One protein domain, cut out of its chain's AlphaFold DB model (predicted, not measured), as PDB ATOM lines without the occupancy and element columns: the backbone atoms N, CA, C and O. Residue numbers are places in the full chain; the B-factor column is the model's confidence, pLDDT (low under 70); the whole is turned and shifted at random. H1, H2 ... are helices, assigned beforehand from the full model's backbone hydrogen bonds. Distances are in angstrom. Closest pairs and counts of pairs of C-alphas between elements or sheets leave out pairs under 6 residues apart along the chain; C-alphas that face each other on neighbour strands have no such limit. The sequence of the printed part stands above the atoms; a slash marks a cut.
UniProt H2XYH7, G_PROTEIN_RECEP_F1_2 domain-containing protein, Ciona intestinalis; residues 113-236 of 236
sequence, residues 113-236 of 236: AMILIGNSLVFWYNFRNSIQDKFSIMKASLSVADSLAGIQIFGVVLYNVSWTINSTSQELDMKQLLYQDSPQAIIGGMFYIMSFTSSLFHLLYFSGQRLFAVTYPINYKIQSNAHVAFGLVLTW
ATOM      1  N   ALA A 113      19.895   7.468  11.233       96.19
ATOM      2  CA  ALA A 113      18.996   8.590  10.973       96.19
ATOM      3  C   ALA A 113      18.547   9.273  12.273       96.19
ATOM      4  O   ALA A 113      18.559  10.501  12.355       96.19
ATOM      5  N   MET A 114      18.207   8.496  13.307       96.88
ATOM      6  CA  MET A 114      17.859   9.029  14.626       96.88
ATOM      7  C   MET A 114      19.019   9.807  15.253       96.88
ATOM      8  O   MET A 114      18.791  10.893  15.786       96.88
ATOM      9  N   ILE A 115      20.250   9.292  15.154       95.69
ATOM     10  CA  ILE A 115      21.452   9.972  15.653       95.69
ATOM     11  C   ILE A 115      21.655  11.295  14.911       95.69
ATOM     12  O   ILE A 115      21.796  12.333  15.554       95.69
ATOM     13  N   LEU A 116      21.626  11.290  13.575       96.44
ATOM     14  CA  LEU A 116      21.860  12.502  12.787       96.44
ATOM     15  C   LEU A 116      20.771  13.552  13.001       96.44
ATOM     16  O   LEU A 116      21.087  14.712  13.260       96.44
ATOM     17  N   ILE A 117      19.495  13.166  12.924       97.25
ATOM     18  CA  ILE A 117      18.370  14.097  13.086       97.25
ATOM     19  C   ILE A 117      18.328  14.626  14.521       97.25
ATOM     20  O   ILE A 117      18.224  15.836  14.725       97.25
ATOM     21  N   GLY A 118      18.446  13.741  15.516       96.31
ATOM     22  CA  GLY A 118      18.417  14.114  16.928       96.31
ATOM     23  C   GLY A 118      19.524  15.103  17.279       96.31
ATOM     24  O   GLY A 118      19.250  16.169  17.835       96.31
ATOM     25  N   ASN A 119      20.761  14.805  16.878       95.94
ATOM     26  CA  ASN A 119      21.893  15.684  17.152       95.94
ATOM     27  C   ASN A 119      21.861  16.975  16.332       95.94
ATOM     28  O   ASN A 119      22.172  18.033  16.874       95.94
ATOM     29  N   SER A 120      21.394  16.936  15.082       95.56
ATOM     30  CA  SER A 120      21.217  18.149  14.272       95.56
ATOM     31  C   SER A 120      20.196  19.105  14.891       95.56
ATOM     32  O   SER A 120      20.423  20.314  14.913       95.56
ATOM     33  N   LEU A 121      19.093  18.586  15.445       95.25
ATOM     34  CA  LEU A 121      18.096  19.400  16.150       95.25
ATOM     35  C   LEU A 121      18.669  20.026  17.424       95.25
ATOM     36  O   LEU A 121      18.443  21.210  17.679       95.25
ATOM     37  N   VAL A 122      19.433  19.259  18.211       93.50
ATOM     38  CA  VAL A 122      20.110  19.768  19.416       93.50
ATOM     39  C   VAL A 122      21.130  20.842  19.047       93.50
ATOM     40  O   VAL A 122      21.143  21.905  19.673       93.50
ATOM     41  N   PHE A 123      21.944  20.603  18.020       93.44
ATOM     42  CA  PHE A 123      22.910  21.571  17.517       93.44
ATOM     43  C   PHE A 123      22.214  22.857  17.069       93.44
ATOM     44  O   PHE A 123      22.545  23.937  17.552       93.44
ATOM     45  N   TRP A 124      21.185  22.738  16.225       93.25
ATOM     46  CA  TRP A 124      20.409  23.867  15.713       93.25
ATOM     47  C   TRP A 124      19.762  24.689  16.831       93.25
ATOM     48  O   TRP A 124      19.845  25.919  16.837       93.25
ATOM     49  N   TYR A 125      19.149  24.015  17.809       92.31
ATOM     50  CA  TYR A 125      18.530  24.672  18.957       92.31
ATOM     51  C   TYR A 125      19.557  25.453  19.787       92.31
ATOM     52  O   TYR A 125      19.326  26.618  20.112       92.31
ATOM     53  N   ASN A 126      20.709  24.846  20.103       89.44
ATOM     54  CA  ASN A 126      21.752  25.514  20.889       89.44
ATOM     55  C   ASN A 126      22.427  26.648  20.107       89.44
ATOM     56  O   ASN A 126      22.676  27.706  20.682       89.44
ATOM     57  N   PHE A 127      22.650  26.464  18.803       86.31
ATOM     58  CA  PHE A 127      23.218  27.486  17.927       86.31
ATOM     59  C   PHE A 127      22.328  28.731  17.851       86.31
ATOM     60  O   PHE A 127      22.822  29.855  17.923       86.31
ATOM     61  N   ARG A 128      21.003  28.544  17.760       86.38
ATOM     62  CA  ARG A 128      20.046  29.654  17.673       86.38
ATOM     63  C   ARG A 128      19.828  30.370  19.007       86.38
ATOM     64  O   ARG A 128      19.679  31.589  19.007       86.38
ATOM     65  N   ASN A 129      19.774  29.635  20.120       78.94
ATOM     66  CA  ASN A 129      19.347  30.197  21.404       78.94
ATOM     67  C   ASN A 129      20.482  30.629  22.338       78.94
ATOM     68  O   ASN A 129      20.190  31.327  23.307       78.94
ATOM     69  N   SER A 130      21.742  30.229  22.128       61.69
ATOM     70  CA  SER A 130      22.760  30.488  23.151       61.69
ATOM     71  C   SER A 130      24.195  30.554  22.630       61.69
ATOM     72  O   SER A 130      24.991  29.627  22.760       61.69
ATOM     73  N   ILE A 131      24.549  31.731  22.113       60.97
ATOM     74  CA  ILE A 131      25.947  32.114  21.864       60.97
ATOM     75  C   ILE A 131      26.667  32.472  23.187       60.97
ATOM     76  O   ILE A 131      27.891  32.555  23.224       60.97
ATOM     77  N   GLN A 132      25.936  32.664  24.296       66.75
ATOM     78  CA  GLN A 132      26.501  33.205  25.540       66.75
ATOM     79  C   GLN A 132      26.660  32.188  26.689       66.75
ATOM     80  O   GLN A 132      27.545  32.399  27.522       66.75
ATOM     81  N   ASP A 133      25.914  31.070  26.728       81.44
ATOM     82  CA  ASP A 133      26.071  30.080  27.807       81.44
ATOM     83  C   ASP A 133      27.105  28.996  27.492       81.44
ATOM     84  O   ASP A 133      26.995  28.231  26.530       81.44
ATOM     85  N   LYS A 134      28.055  28.828  28.419       81.94
ATOM     86  CA  LYS A 134      29.076  27.762  28.413       81.94
ATOM     87  C   LYS A 134      28.468  26.372  28.211       81.94
ATOM     88  O   LYS A 134      29.001  25.557  27.462       81.94
ATOM     89  N   PHE A 135      27.333  26.107  28.858       84.06
ATOM     90  CA  PHE A 135      26.648  24.819  28.771       84.06
ATOM     91  C   PHE A 135      26.095  24.529  27.376       84.06
ATOM     92  O   PHE A 135      26.096  23.370  26.963       84.06
ATOM     93  N   SER A 136      25.630  25.546  26.655       87.00
ATOM     94  CA  SER A 136      25.112  25.370  25.299       87.00
ATOM     95  C   SER A 136      26.226  25.091  24.299       87.00
ATOM     96  O   SER A 136      26.056  24.217  23.453       87.00
ATOM     97  N   ILE A 137      27.393  25.726  24.460       87.12
ATOM     98  CA  ILE A 137      28.586  25.443  23.643       87.12
ATOM     99  C   ILE A 137      29.048  23.992  23.841       87.12
ATOM    100  O   ILE A 137      29.291  23.279  22.870       87.12
ATOM    101  N   MET A 138      29.111  23.517  25.090       87.81
ATOM    102  CA  MET A 138      29.497  22.128  25.376       87.81
ATOM    103  C   MET A 138      28.500  21.114  24.798       87.81
ATOM    104  O   MET A 138      28.913  20.114  24.217       87.81
ATOM    105  N   LYS A 139      27.192  21.382  24.921       90.25
ATOM    106  CA  LYS A 139      26.144  20.539  24.320       90.25
ATOM    107  C   LYS A 139      26.230  20.518  22.796       90.25
ATOM    108  O   LYS A 139      26.053  19.460  22.204       90.25
ATOM    109  N   ALA A 140      26.511  21.664  22.177       91.06
ATOM    110  CA  ALA A 140      26.703  21.748  20.737       91.06
ATOM    111  C   ALA A 140      27.914  20.909  20.292       91.06
ATOM    112  O   ALA A 140      27.776  20.112  19.368       91.06
ATOM    113  N   SER A 141      29.055  20.996  20.988       91.69
ATOM    114  CA  SER A 141      30.237  20.168  20.685       91.69
ATOM    115  C   SER A 141      29.940  18.671  20.806       91.69
ATOM    116  O   SER A 141      30.263  17.910  19.901       91.69
ATOM    117  N   LEU A 142      29.241  18.261  21.874       91.69
ATOM    118  CA  LEU A 142      28.827  16.867  22.056       91.69
ATOM    119  C   LEU A 142      27.913  16.392  20.914       91.69
ATOM    120  O   LEU A 142      28.151  15.332  20.351       91.69
ATOM    121  N   SER A 143      26.941  17.210  20.494       94.31
ATOM    122  CA  SER A 143      26.071  16.853  19.363       94.31
ATOM    123  C   SER A 143      26.828  16.717  18.035       94.31
ATOM    124  O   SER A 143      26.447  15.913  17.186       94.31
ATOM    125  N   VAL A 144      27.924  17.461  17.845       93.06
ATOM    126  CA  VAL A 144      28.793  17.313  16.665       93.06
ATOM    127  C   VAL A 144      29.589  16.006  16.739       93.06
ATOM    128  O   VAL A 144      29.659  15.295  15.737       93.06
ATOM    129  N   ALA A 145      30.125  15.649  17.912       93.19
ATOM    130  CA  ALA A 145      30.804  14.368  18.126       93.19
ATOM    131  C   ALA A 145      29.867  13.174  17.870       93.19
ATOM    132  O   ALA A 145      30.196  12.285  17.086       93.19
ATOM    133  N   ASP A 146      28.647  13.212  18.410       94.06
ATOM    134  CA  ASP A 146      27.650  12.159  18.190       94.06
ATOM    135  C   ASP A 146      27.195  12.093  16.716       94.06
ATOM    136  O   ASP A 146      26.917  11.017  16.179       94.06
ATOM    137  N   SER A 147      27.160  13.233  16.013       94.44
ATOM    138  CA  SER A 147      26.846  13.266  14.577       94.44
ATOM    139  C   SER A 147      27.909  12.561  13.731       94.44
ATOM    140  O   SER A 147      27.554  11.926  12.737       94.44
ATOM    141  N   LEU A 148      29.191  12.610  14.119       92.56
ATOM    142  CA  LEU A 148      30.255  11.860  13.436       92.56
ATOM    143  C   LEU A 148      30.045  10.349  13.548       92.56
ATOM    144  O   LEU A 148      30.215   9.648  12.550       92.56
ATOM    145  N   ALA A 149      29.583   9.855  14.700       91.94
ATOM    146  CA  ALA A 149      29.209   8.448  14.847       91.94
ATOM    147  C   ALA A 149      28.045   8.070  13.909       91.94
ATOM    148  O   ALA A 149      28.076   7.021  13.264       91.94
ATOM    149  N   GLY A 150      27.052   8.954  13.756       92.88
ATOM    150  CA  GLY A 150      25.981   8.783  12.769       92.88
ATOM    151  C   GLY A 150      26.507   8.725  11.329       92.88
ATOM    152  O   GLY A 150      26.164   7.808  10.581       92.88
ATOM    153  N   ILE A 151      27.392   9.657  10.952       93.69
ATOM    154  CA  ILE A 151      28.042   9.683   9.629       93.69
ATOM    155  C   ILE A 151      28.838   8.397   9.401       93.69
ATOM    156  O   ILE A 151      28.796   7.839   8.309       93.69
ATOM    157  N   GLN A 152      29.525   7.892  10.422       92.19
ATOM    158  CA  GLN A 152      30.286   6.657  10.326       92.19
ATOM    159  C   GLN A 152      29.411   5.435  10.028       92.19
ATOM    160  O   GLN A 152      29.796   4.591   9.212       92.19
ATOM    161  N   ILE A 153      28.235   5.337  10.655       91.69
ATOM    162  CA  ILE A 153      27.288   4.250  10.377       91.69
ATOM    163  C   ILE A 153      26.888   4.272   8.894       91.69
ATOM    164  O   ILE A 153      26.935   3.236   8.231       91.69
ATOM    165  N   PHE A 154      26.570   5.444   8.341       92.38
ATOM    166  CA  PHE A 154      26.187   5.553   6.930       92.38
ATOM    167  C   PHE A 154      27.356   5.373   5.959       92.38
ATOM    168  O   PHE A 154      27.236   4.648   4.974       92.38
ATOM    169  N   GLY A 155      28.482   6.034   6.221       89.25
ATOM    170  CA  GLY A 155      29.610   6.094   5.296       89.25
ATOM    171  C   GLY A 155      30.470   4.835   5.299       89.25
ATOM    172  O   GLY A 155      30.942   4.420   4.246       89.25
ATOM    173  N   VAL A 156      30.667   4.213   6.465       90.12
ATOM    174  CA  VAL A 156      31.573   3.065   6.612       90.12
ATOM    175  C   VAL A 156      30.787   1.776   6.790       90.12
ATOM    176  O   VAL A 156      30.997   0.831   6.032       90.12
ATOM    177  N   VAL A 157      29.881   1.708   7.769       89.62
ATOM    178  CA  VAL A 157      29.216   0.439   8.112       89.62
ATOM    179  C   VAL A 157      28.285  -0.006   6.989       89.62
ATOM    180  O   VAL A 157      28.459  -1.100   6.461       89.62
ATOM    181  N   LEU A 158      27.347   0.847   6.567       90.75
ATOM    182  CA  LEU A 158      26.393   0.484   5.515       90.75
ATOM    183  C   LEU A 158      27.071   0.210   4.173       90.75
ATOM    184  O   LEU A 158      26.682  -0.740   3.493       90.75
ATOM    185  N   TYR A 159      28.088   0.990   3.803       91.00
ATOM    186  CA  TYR A 159      28.846   0.749   2.574       91.00
ATOM    187  C   TYR A 159      29.526  -0.625   2.592       91.00
ATOM    188  O   TYR A 159      29.359  -1.407   1.655       91.00
ATOM    189  N   ASN A 160      30.237  -0.953   3.679       88.81
ATOM    190  CA  ASN A 160      30.920  -2.240   3.796       88.81
ATOM    191  C   ASN A 160      29.931  -3.406   3.847       88.81
ATOM    192  O   ASN A 160      30.145  -4.395   3.161       88.81
ATOM    193  N   VAL A 161      28.826  -3.282   4.582       88.75
ATOM    194  CA  VAL A 161      27.790  -4.326   4.666       88.75
ATOM    195  C   VAL A 161      27.127  -4.558   3.311       88.75
ATOM    196  O   VAL A 161      26.986  -5.705   2.894       88.75
ATOM    197  N   SER A 162      26.769  -3.485   2.599       89.44
ATOM    198  CA  SER A 162      26.144  -3.582   1.272       89.44
ATOM    199  C   SER A 162      27.078  -4.254   0.270       89.44
ATOM    200  O   SER A 162      26.656  -5.126  -0.485       89.44
ATOM    201  N   TRP A 163      28.360  -3.880   0.294       89.75
ATOM    202  CA  TRP A 163      29.367  -4.511  -0.549       89.75
ATOM    203  C   TRP A 163      29.566  -5.988  -0.181       89.75
ATOM    204  O   TRP A 163      29.594  -6.830  -1.073       89.75
ATOM    205  N   THR A 164      29.635  -6.314   1.113       87.19
ATOM    206  CA  THR A 164      29.827  -7.690   1.592       87.19
ATOM    207  C   THR A 164      28.707  -8.619   1.146       87.19
ATOM    208  O   THR A 164      28.973  -9.743   0.736       87.19
ATOM    209  N   ILE A 165      27.459  -8.153   1.202       86.94
ATOM    210  CA  ILE A 165      26.300  -8.952   0.795       86.94
ATOM    211  C   ILE A 165      26.332  -9.230  -0.713       86.94
ATOM    212  O   ILE A 165      26.027 -10.340  -1.130       86.94
ATOM    213  N   ASN A 166      26.757  -8.256  -1.523       88.19
ATOM    214  CA  ASN A 166      26.821  -8.392  -2.980       88.19
ATOM    215  C   ASN A 166      28.087  -9.105  -3.499       88.19
ATOM    216  O   ASN A 166      28.248  -9.246  -4.708       88.19
ATOM    217  N   SER A 167      28.997  -9.511  -2.614       85.69
ATOM    218  CA  SER A 167      30.258 -10.164  -2.988       85.69
ATOM    219  C   SER A 167      30.181 -11.679  -2.784       85.69
ATOM    220  O   SER A 167      29.305 -12.185  -2.078       85.69
ATOM    221  N   THR A 168      31.103 -12.411  -3.403       85.19
ATOM    222  CA  THR A 168      31.315 -13.851  -3.156       85.19
ATOM    223  C   THR A 168      32.243 -14.074  -1.957       85.19
ATOM    224  O   THR A 168      33.019 -13.190  -1.587       85.19
ATOM    225  N   SER A 169      32.226 -15.265  -1.343       78.25
ATOM    226  CA  SER A 169      33.102 -15.546  -0.191       78.25
ATOM    227  C   SER A 169      34.599 -15.472  -0.538       78.25
ATOM    228  O   SER A 169      35.398 -15.049   0.298       78.25
ATOM    229  N   GLN A 170      34.977 -15.798  -1.780       79.69
ATOM    230  CA  GLN A 170      36.354 -15.668  -2.271       79.69
ATOM    231  C   GLN A 170      36.782 -14.202  -2.431       79.69
ATOM    232  O   GLN A 170      37.898 -13.839  -2.057       79.69
ATOM    233  N   GLU A 171      35.895 -13.342  -2.937       82.69
ATOM    234  CA  GLU A 171      36.161 -11.902  -3.044       82.69
ATOM    235  C   GLU A 171      36.302 -11.241  -1.670       82.69
ATOM    236  O   GLU A 171      37.124 -10.336  -1.510       82.69
ATOM    237  N   LEU A 172      35.542 -11.702  -0.669       83.31
ATOM    238  CA  LEU A 172      35.682 -11.244   0.716       83.31
ATOM    239  C   LEU A 172      37.074 -11.566   1.274       83.31
ATOM    240  O   LEU A 172      37.730 -10.676   1.816       83.31
ATOM    241  N   ASP A 173      37.537 -12.809   1.100       81.19
ATOM    242  CA  ASP A 173      38.864 -13.256   1.549       81.19
ATOM    243  C   ASP A 173      39.980 -12.467   0.852       81.19
ATOM    244  O   ASP A 173      40.874 -11.909   1.498       81.19
ATOM    245  N   MET A 174      39.876 -12.318  -0.472       82.62
ATOM    246  CA  MET A 174      40.833 -11.540  -1.255       82.62
ATOM    247  C   MET A 174      40.853 -10.069  -0.827       82.62
ATOM    248  O   MET A 174      41.929  -9.487  -0.657       82.62
ATOM    249  N   LYS A 175      39.682  -9.453  -0.620       82.88
ATOM    250  CA  LYS A 175      39.612  -8.054  -0.196       82.88
ATOM    251  C   LYS A 175      40.187  -7.867   1.196       82.88
ATOM    252  O   LYS A 175      40.894  -6.889   1.395       82.88
ATOM    253  N   GLN A 176      39.935  -8.771   2.141       82.31
ATOM    254  CA  GLN A 176      40.483  -8.655   3.491       82.31
ATOM    255  C   GLN A 176      42.015  -8.637   3.483       82.31
ATOM    256  O   GLN A 176      42.621  -7.779   4.123       82.31
ATOM    257  N   LEU A 177      42.631  -9.527   2.704       80.06
ATOM    258  CA  LEU A 177      44.085  -9.606   2.562       80.06
ATOM    259  C   LEU A 177      44.675  -8.349   1.917       80.06
ATOM    260  O   LEU A 177      45.718  -7.863   2.345       80.06
ATOM    261  N   LEU A 178      43.987  -7.786   0.920       82.88
ATOM    262  CA  LEU A 178      44.398  -6.535   0.281       82.88
ATOM    263  C   LEU A 178      44.157  -5.306   1.168       82.88
ATOM    264  O   LEU A 178      44.902  -4.330   1.086       82.88
ATOM    265  N   TYR A 179      43.113  -5.326   2.000       81.94
ATOM    266  CA  TYR A 179      42.742  -4.190   2.838       81.94
ATOM    267  C   TYR A 179      43.523  -4.112   4.144       81.94
ATOM    268  O   TYR A 179      43.637  -3.001   4.659       81.94
ATOM    269  N   GLN A 180      44.057  -5.220   4.668       78.69
ATOM    270  CA  GLN A 180      44.675  -5.275   5.999       78.69
ATOM    271  C   GLN A 180      45.758  -4.204   6.211       78.69
ATOM    272  O   GLN A 180      45.718  -3.499   7.215       78.69
ATOM    273  N   ASP A 181      46.638  -4.011   5.228       81.62
ATOM    274  CA  ASP A 181      47.708  -3.001   5.271       81.62
ATOM    275  C   ASP A 181      47.399  -1.771   4.401       81.62
ATOM    276  O   ASP A 181      48.260  -0.931   4.123       81.62
ATOM    277  N   SER A 182      46.152  -1.642   3.942       87.94
ATOM    278  CA  SER A 182      45.757  -0.532   3.084       87.94
ATOM    279  C   SER A 182      45.595   0.767   3.889       87.94
ATOM    280  O   SER A 182      45.032   0.762   4.991       87.94
ATOM    281  N   PRO A 183      45.958   1.929   3.313       89.06
ATOM    282  CA  PRO A 183      45.686   3.228   3.928       89.06
ATOM    283  C   PRO A 183      44.201   3.440   4.247       89.06
ATOM    284  O   PRO A 183      43.863   4.121   5.207       89.06
ATOM    285  N   GLN A 184      43.304   2.836   3.462       86.50
ATOM    286  CA  GLN A 184      41.859   2.945   3.657       86.50
ATOM    287  C   GLN A 184      41.401   2.261   4.949       86.50
ATOM    288  O   GLN A 184      40.597   2.837   5.683       86.50
ATOM    289  N   ALA A 185      41.932   1.073   5.257       86.12
ATOM    290  CA  ALA A 185      41.636   0.385   6.512       86.12
ATOM    291  C   ALA A 185      42.191   1.154   7.717       86.12
ATOM    292  O   ALA A 185      41.488   1.318   8.713       86.12
ATOM    293  N   ILE A 186      43.407   1.699   7.597       89.06
ATOM    294  CA  ILE A 186      44.026   2.517   8.648       89.06
ATOM    295  C   ILE A 186      43.185   3.772   8.921       89.06
ATOM    296  O   ILE A 186      42.824   4.031  10.068       89.06
ATOM    297  N   ILE A 187      42.818   4.523   7.877       90.12
ATOM    298  CA  ILE A 187      41.992   5.734   8.003       90.12
ATOM    299  C   ILE A 187      40.610   5.389   8.573       90.12
ATOM    300  O   ILE A 187      40.138   6.072   9.479       90.12
ATOM    301  N   GLY A 188      39.979   4.313   8.092       87.81
ATOM    302  CA  GLY A 188      38.688   3.850   8.605       87.81
ATOM    303  C   GLY A 188      38.744   3.463  10.086       87.81
ATOM    304  O   GLY A 188      37.853   3.830  10.853       87.81
ATOM    305  N   GLY A 189      39.817   2.786  10.506       89.12
ATOM    306  CA  GLY A 189      40.066   2.421  11.900       89.12
ATOM    307  C   GLY A 189      40.320   3.634  12.796       89.12
ATOM    308  O   GLY A 189      39.717   3.743  13.862       89.12
ATOM    309  N   MET A 190      41.142   4.588  12.346       91.44
ATOM    310  CA  MET A 190      41.359   5.851  13.061       91.44
ATOM    311  C   MET A 190      40.053   6.631  13.220       91.44
ATOM    312  O   MET A 190      39.748   7.097  14.314       91.44
ATOM    313  N   PHE A 191      39.255   6.718  12.155       90.31
ATOM    314  CA  PHE A 191      37.962   7.398  12.180       90.31
ATOM    315  C   PHE A 191      36.968   6.726  13.140       90.31
ATOM    316  O   PHE A 191      36.247   7.417  13.861       90.31
ATOM    317  N   TYR A 192      36.972   5.389  13.209       89.81
ATOM    318  CA  TYR A 192      36.189   4.625  14.184       89.81
ATOM    319  C   TYR A 192      36.578   4.908  15.624       89.81
ATOM    320  O   TYR A 192      35.722   5.255  16.440       89.81
ATOM    321  N   ILE A 193      37.872   4.800  15.923       91.62
ATOM    322  CA  ILE A 193      38.374   5.054  17.270       91.62
ATOM    323  C   ILE A 193      38.056   6.496  17.663       91.62
ATOM    324  O   ILE A 193      37.475   6.700  18.722       91.62
ATOM    325  N   MET A 194      38.346   7.468  16.794       90.75
ATOM    326  CA  MET A 194      38.104   8.889  17.053       90.75
ATOM    327  C   MET A 194      36.625   9.201  17.314       90.75
ATOM    328  O   MET A 194      36.315   9.912  18.265       90.75
ATOM    329  N   SER A 195      35.702   8.659  16.515       88.62
ATOM    330  CA  SER A 195      34.262   8.919  16.683       88.62
ATOM    331  C   SER A 195      33.736   8.387  18.023       88.62
ATOM    332  O   SER A 195      32.941   9.044  18.703       88.62
ATOM    333  N   PHE A 196      34.218   7.215  18.442       88.12
ATOM    334  CA  PHE A 196      33.843   6.609  19.718       88.12
ATOM    335  C   PHE A 196      34.498   7.312  20.918       88.12
ATOM    336  O   PHE A 196      33.816   7.664  21.884       88.12
ATOM    337  N   THR A 197      35.813   7.545  20.867       93.00
ATOM    338  CA  THR A 197      36.556   8.146  21.983       93.00
ATOM    339  C   THR A 197      36.204   9.611  22.180       93.00
ATOM    340  O   THR A 197      36.034  10.022  23.327       93.00
ATOM    341  N   SER A 198      36.013  10.381  21.103       91.56
ATOM    342  CA  SER A 198      35.614  11.793  21.188       91.56
ATOM    343  C   SER A 198      34.317  11.949  21.983       91.56
ATOM    344  O   SER A 198      34.258  12.744  22.922       91.56
ATOM    345  N   SER A 199      33.309  11.119  21.701       90.81
ATOM    346  CA  SER A 199      32.024  11.142  22.413       90.81
ATOM    347  C   SER A 199      32.191  10.826  23.909       90.81
ATOM    348  O   SER A 199      31.651  11.528  24.771       90.81
ATOM    349  N   LEU A 200      33.012   9.823  24.247       92.38
ATOM    350  CA  LEU A 200      33.321   9.474  25.639       92.38
ATOM    351  C   LEU A 200      34.072  10.588  26.378       92.38
ATOM    352  O   LEU A 200      33.714  10.921  27.511       92.38
ATOM    353  N   PHE A 201      35.089  11.185  25.754       93.94
ATOM    354  CA  PHE A 201      35.856  12.272  26.362       93.94
ATOM    355  C   PHE A 201      35.011  13.532  26.547       93.94
ATOM    356  O   PHE A 201      35.103  14.169  27.598       93.94
ATOM    357  N   HIS A 202      34.120  13.850  25.605       92.44
ATOM    358  CA  HIS A 202      33.162  14.944  25.762       92.44
ATOM    359  C   HIS A 202      32.196  14.700  26.932       92.44
ATOM    360  O   HIS A 202      31.964  15.609  27.735       92.44
ATOM    361  N   LEU A 203      31.667  13.479  27.084       92.06
ATOM    362  CA  LEU A 203      30.809  13.110  28.218       92.06
ATOM    363  C   LEU A 203      31.553  13.173  29.557       92.06
ATOM    364  O   LEU A 203      31.008  13.668  30.552       92.06
ATOM    365  N   LEU A 204      32.804  12.710  29.586       93.88
ATOM    366  CA  LEU A 204      33.663  12.779  30.766       93.88
ATOM    367  C   LEU A 204      33.942  14.234  31.153       93.88
ATOM    368  O   LEU A 204      33.760  14.617  32.310       93.88
ATOM    369  N   TYR A 205      34.312  15.064  30.178       93.25
ATOM    370  CA  TYR A 205      34.559  16.487  30.383       93.25
ATOM    371  C   TYR A 205      33.300  17.212  30.869       93.25
ATOM    372  O   TYR A 205      33.357  17.985  31.827       93.25
ATOM    373  N   PHE A 206      32.139  16.906  30.286       91.44
ATOM    374  CA  PHE A 206      30.855  17.450  30.722       91.44
ATOM    375  C   PHE A 206      30.513  17.063  32.165       91.44
ATOM    376  O   PHE A 206      30.095  17.912  32.959       91.44
ATOM    377  N   SER A 207      30.736  15.798  32.527       92.81
ATOM    378  CA  SER A 207      30.535  15.298  33.891       92.81
ATOM    379  C   SER A 207      31.472  15.991  34.883       92.81
ATOM    380  O   SER A 207      31.026  16.432  35.944       92.81
ATOM    381  N   GLY A 208      32.739  16.183  34.504       93.38
ATOM    382  CA  GLY A 208      33.727  16.920  35.291       93.38
ATOM    383  C   GLY A 208      33.343  18.384  35.512       93.38
ATOM    384  O   GLY A 208      33.389  18.861  36.645       93.38
ATOM    385  N   GLN A 209      32.886  19.088  34.470       91.88
ATOM    386  CA  GLN A 209      32.425  20.478  34.599       91.88
ATOM    387  C   GLN A 209      31.196  20.597  35.507       91.88
ATOM    388  O   GLN A 209      31.105  21.535  36.300       91.88
ATOM    389  N   ARG A 210      30.260  19.639  35.444       91.12
ATOM    390  CA  ARG A 210      29.107  19.613  36.358       91.12
ATOM    391  C   ARG A 210      29.519  19.367  37.803       91.12
ATOM    392  O   ARG A 210      29.026  20.064  38.685       91.12
ATOM    393  N   LEU A 211      30.422  18.419  38.045       93.81
ATOM    394  CA  LEU A 211      30.943  18.168  39.387       93.81
ATOM    395  C   LEU A 211      31.667  19.408  39.928       93.81
ATOM    396  O   LEU A 211      31.395  19.841  41.042       93.81
ATOM    397  N   PHE A 212      32.509  20.040  39.107       92.06
ATOM    398  CA  PHE A 212      33.224  21.261  39.475       92.06
ATOM    399  C   PHE A 212      32.276  22.426  39.799       92.06
ATOM    400  O   PHE A 212      32.504  23.145  40.770       92.06
ATOM    401  N   ALA A 213      31.177  22.572  39.054       90.62
ATOM    402  CA  ALA A 213      30.152  23.576  39.336       90.62
ATOM    403  C   ALA A 213      29.460  23.366  40.695       90.62
ATOM    404  O   ALA A 213      29.123  24.344  41.362       90.62
ATOM    405  N   VAL A 214      29.269  22.110  41.111       94.62
ATOM    406  CA  VAL A 214      28.656  21.763  42.404       94.62
ATOM    407  C   VAL A 214      29.653  21.926  43.554       94.62
ATOM    408  O   VAL A 214      29.310  22.511  44.577       94.62
ATOM    409  N   THR A 215      30.886  21.435  43.401       95.75
ATOM    410  CA  THR A 215      31.892  21.457  44.476       95.75
ATOM    411  C   THR A 215      32.514  22.844  44.668       95.75
ATOM    412  O   THR A 215      32.804  23.234  45.797       95.75
ATOM    413  N   TYR A 216      32.695  23.614  43.588       94.56
ATOM    414  CA  TYR A 216      33.379  24.913  43.604       94.56
ATOM    415  C   TYR A 216      32.601  26.000  42.834       94.56
ATOM    416  O   TYR A 216      33.097  26.547  41.843       94.56
ATOM    417  N   PRO A 217      31.401  26.393  43.301       90.75
ATOM    418  CA  PRO A 217      30.505  27.287  42.559       90.75
ATOM    419  C   PRO A 217      31.094  28.685  42.303       90.75
ATOM    420  O   PRO A 217      30.845  29.279  41.252       90.75
ATOM    421  N   ILE A 218      31.906  29.210  43.230       92.94
ATOM    422  CA  ILE A 218      32.552  30.527  43.088       92.94
ATOM    423  C   ILE A 218      33.565  30.497  41.936       92.94
ATOM    424  O   ILE A 218      33.503  31.332  41.034       92.94
ATOM    425  N   ASN A 219      34.449  29.496  41.923       89.06
ATOM    426  CA  ASN A 219      35.463  29.341  40.879       89.06
ATOM    427  C   ASN A 219      34.821  29.056  39.517       89.06
ATOM    428  O   ASN A 219      35.250  29.603  38.502       89.06
ATOM    429  N   TYR A 220      33.745  28.267  39.499       87.88
ATOM    430  CA  TYR A 220      32.980  27.976  38.290       87.88
ATOM    431  C   TYR A 220      32.356  29.232  37.658       87.88
ATOM    432  O   TYR A 220      32.405  29.423  36.438       87.88
ATOM    433  N   LYS A 221      31.816  30.138  38.485       86.06
ATOM    434  CA  LYS A 221      31.238  31.404  38.008       86.06
ATOM    435  C   LYS A 221      32.294  32.320  37.378       86.06
ATOM    436  O   LYS A 221      31.990  32.991  36.395       86.06
ATOM    437  N   ILE A 222      33.518  32.317  37.913       89.06
ATOM    438  CA  ILE A 222      34.638  33.165  37.462       89.06
ATOM    439  C   ILE A 222      35.356  32.575  36.232       89.06
ATOM    440  O   ILE A 222      36.011  33.302  35.488       89.06
ATOM    441  N   GLN A 223      35.217  31.271  35.975       86.75
ATOM    442  CA  GLN A 223      35.852  30.593  34.842       86.75
ATOM    443  C   GLN A 223      35.514  31.277  33.505       86.75
ATOM    444  O   GLN A 223      34.353  31.548  33.211       86.75
ATOM    445  N   SER A 224      36.511  31.533  32.661       87.31
ATOM    446  CA  SER A 224      36.288  32.134  31.339       87.31
ATOM    447  C   SER A 224      35.775  31.109  30.320       87.31
ATOM    448  O   SER A 224      36.163  29.938  30.354       87.31
ATOM    449  N   ASN A 225      34.966  31.561  29.356       85.25
ATOM    450  CA  ASN A 225      34.528  30.751  28.211       85.25
ATOM    451  C   ASN A 225      35.717  30.229  27.392       85.25
ATOM    452  O   ASN A 225      35.651  29.121  26.867       85.25
ATOM    453  N   ALA A 226      36.825  30.978  27.338       86.69
ATOM    454  CA  ALA A 226      38.040  30.560  26.640       86.69
ATOM    455  C   ALA A 226      38.636  29.273  27.231       86.69
ATOM    456  O   ALA A 226      39.128  28.424  26.496       86.69
ATOM    457  N   HIS A 227      38.545  29.093  28.552       87.69
ATOM    458  CA  HIS A 227      39.063  27.891  29.201       87.69
ATOM    459  C   HIS A 227      38.185  26.666  28.917       87.69
ATOM    460  O   HIS A 227      38.698  25.565  28.738       87.69
ATOM    461  N   VAL A 228      36.867  26.871  28.815       87.00
ATOM    462  CA  VAL A 228      35.924  25.821  28.406       87.00
ATOM    463  C   VAL A 228      36.144  25.436  26.943       87.00
ATOM    464  O   VAL A 228      36.233  24.255  26.631       87.00
ATOM    465  N   ALA A 229      36.303  26.420  26.053       87.31
ATOM    466  CA  ALA A 229      36.592  26.179  24.641       87.31
ATOM    467  C   ALA A 229      37.927  25.444  24.443       87.31
ATOM    468  O   ALA A 229      37.992  24.495  23.671       87.31
ATOM    469  N   PHE A 230      38.972  25.823  25.185       91.25
ATOM    470  CA  PHE A 230      40.252  25.116  25.166       91.25
ATOM    471  C   PHE A 230      40.119  23.664  25.642       91.25
ATOM    472  O   PHE A 230      40.651  22.761  25.004       91.25
ATOM    473  N   GLY A 231      39.361  23.424  26.719       90.25
ATOM    474  CA  GLY A 231      39.068  22.068  27.185       90.25
ATOM    475  C   GLY A 231      38.327  21.232  26.140       90.25
ATOM    476  O   GLY A 231      38.680  20.077  25.949       90.25
ATOM    477  N   LEU A 232      37.372  21.827  25.418       90.62
ATOM    478  CA  LEU A 232      36.677  21.160  24.312       90.62
ATOM    479  C   LEU A 232      37.623  20.823  23.152       90.62
ATOM    480  O   LEU A 232      37.563  19.720  22.622       90.62
ATOM    481  N   VAL A 233      38.526  21.730  22.772       90.81
ATOM    482  CA  VAL A 233      39.521  21.457  21.718       90.81
ATOM    483  C   VAL A 233      40.459  20.314  22.115       90.81
ATOM    484  O   VAL A 233      40.817  19.520  21.261       90.81
ATOM    485  N   LEU A 234      40.819  20.194  23.397       91.81
ATOM    486  CA  LEU A 234      41.635  19.080  23.891       91.81
ATOM    487  C   LEU A 234      40.894  17.735  23.949       91.81
ATOM    488  O   LEU A 234      41.547  16.701  24.045       91.81
ATOM    489  N   THR A 235      39.556  17.738  23.962       90.88
ATOM    490  CA  THR A 235      38.758  16.497  23.955       90.88
ATOM    491  C   THR A 235      38.541  15.907  22.564       90.88
ATOM    492  O   THR A 235      38.081  14.770  22.475       90.88
ATOM    493  N   TRP A 236      38.826  16.680  21.513       89.75
ATOM    494  CA  TRP A 236      38.815  16.233  20.119       89.75
ATOM    495  C   TRP A 236      40.116  15.519  19.760       89.75
ATOM    496  O   TRP A 236      40.018  14.501  19.038       89.75
TER     497      TRP A 236
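This is residues 113 to 236 of the 236 residues of the protein "G_PROTEIN_RECEP_F1_2 domain-containing protein" of Ciona intestinalis (UniProt H2XYH7). Two long helices, H2 and H4, run opposite ways side by side at a shallow tilt and make the length of a narrow rod. H1 folds back along the first half of H2, the short H3 makes the turn between the long helices at one end, and at the other end the short H5 leads into H6, which folds back beside H4. The printed part has 124 residues with six named helices, H1 to H6 in chain order, and no named strand; the class is all helix. The whole is loose, with a radius of gyration of the C-alphas of 19.3 A, and spans 65 by 27 by 20 A.

H1, residues 113 to 129, and H2, residues 134 to 165, form a helical hairpin: they touch at a shallow tilt of 22 degrees, opposite ways, with the closest C-alphas, those of Asn 119 and Ser 143, 4.9 A apart. H2 touches H1 with residues 136 to 151 alone. H3, residues 169 to 179, is close to but not clearly touching H2, the closest C-alphas being those of Thr 164 and Leu 172, 6.9 A apart. H4, residues 183 to 215, touches H2 at a shallow tilt of 26 degrees, opposite ways; the closest C-alphas are those of Ala 149 and Ser 195, 5.4 A apart. H5, residues 217 to 222, and H4 only just touch, and only at the corner by their link, with 3 pairs of C-alphas within 8 A; the closest are those of Ala 213 and Tyr 220, 5.3 A apart. H6, residues 225 to 235, touches H4 at a steep tilt of 38 degrees, opposite ways, with the C-alphas of Phe 201 and Thr 235 closest at 5.7 A. It also touches H2, the same way at 23 degrees, a shallow tilt, with residues 134 to 141 of H2 alone; the closest C-alphas, of Lys 134 and Asn 225, are 6.2 A apart. H2, H4 and H6 make an up and down bundle, each running against the one before it. H1 is apart from H4 and from H6. Every O i to N i+4 pair is within hydrogen-bond range in H1, H3, H5 and H6, against 26 of 28 in H2 and 28 of 29 in H4.

H1 begins at C-alpha 113, (18.996, 8.590, 10.973), and is 24.0 A long. H2 is 46.0 A long and H3 15.2 A. H4, 46.5 A, begins at C-alpha 183, (45.686, 3.228, 3.928). H5 is 8.8 A long; H6, 15.5 A, ends at C-alpha 235, (38.758, 16.497, 23.955).

The two C-alphas farthest apart, of Gln 170 and Ile 218, are 64.9 A apart. The printed part has no cut, and its five links are tight. Residues 130 to 132 have pLDDT under 70.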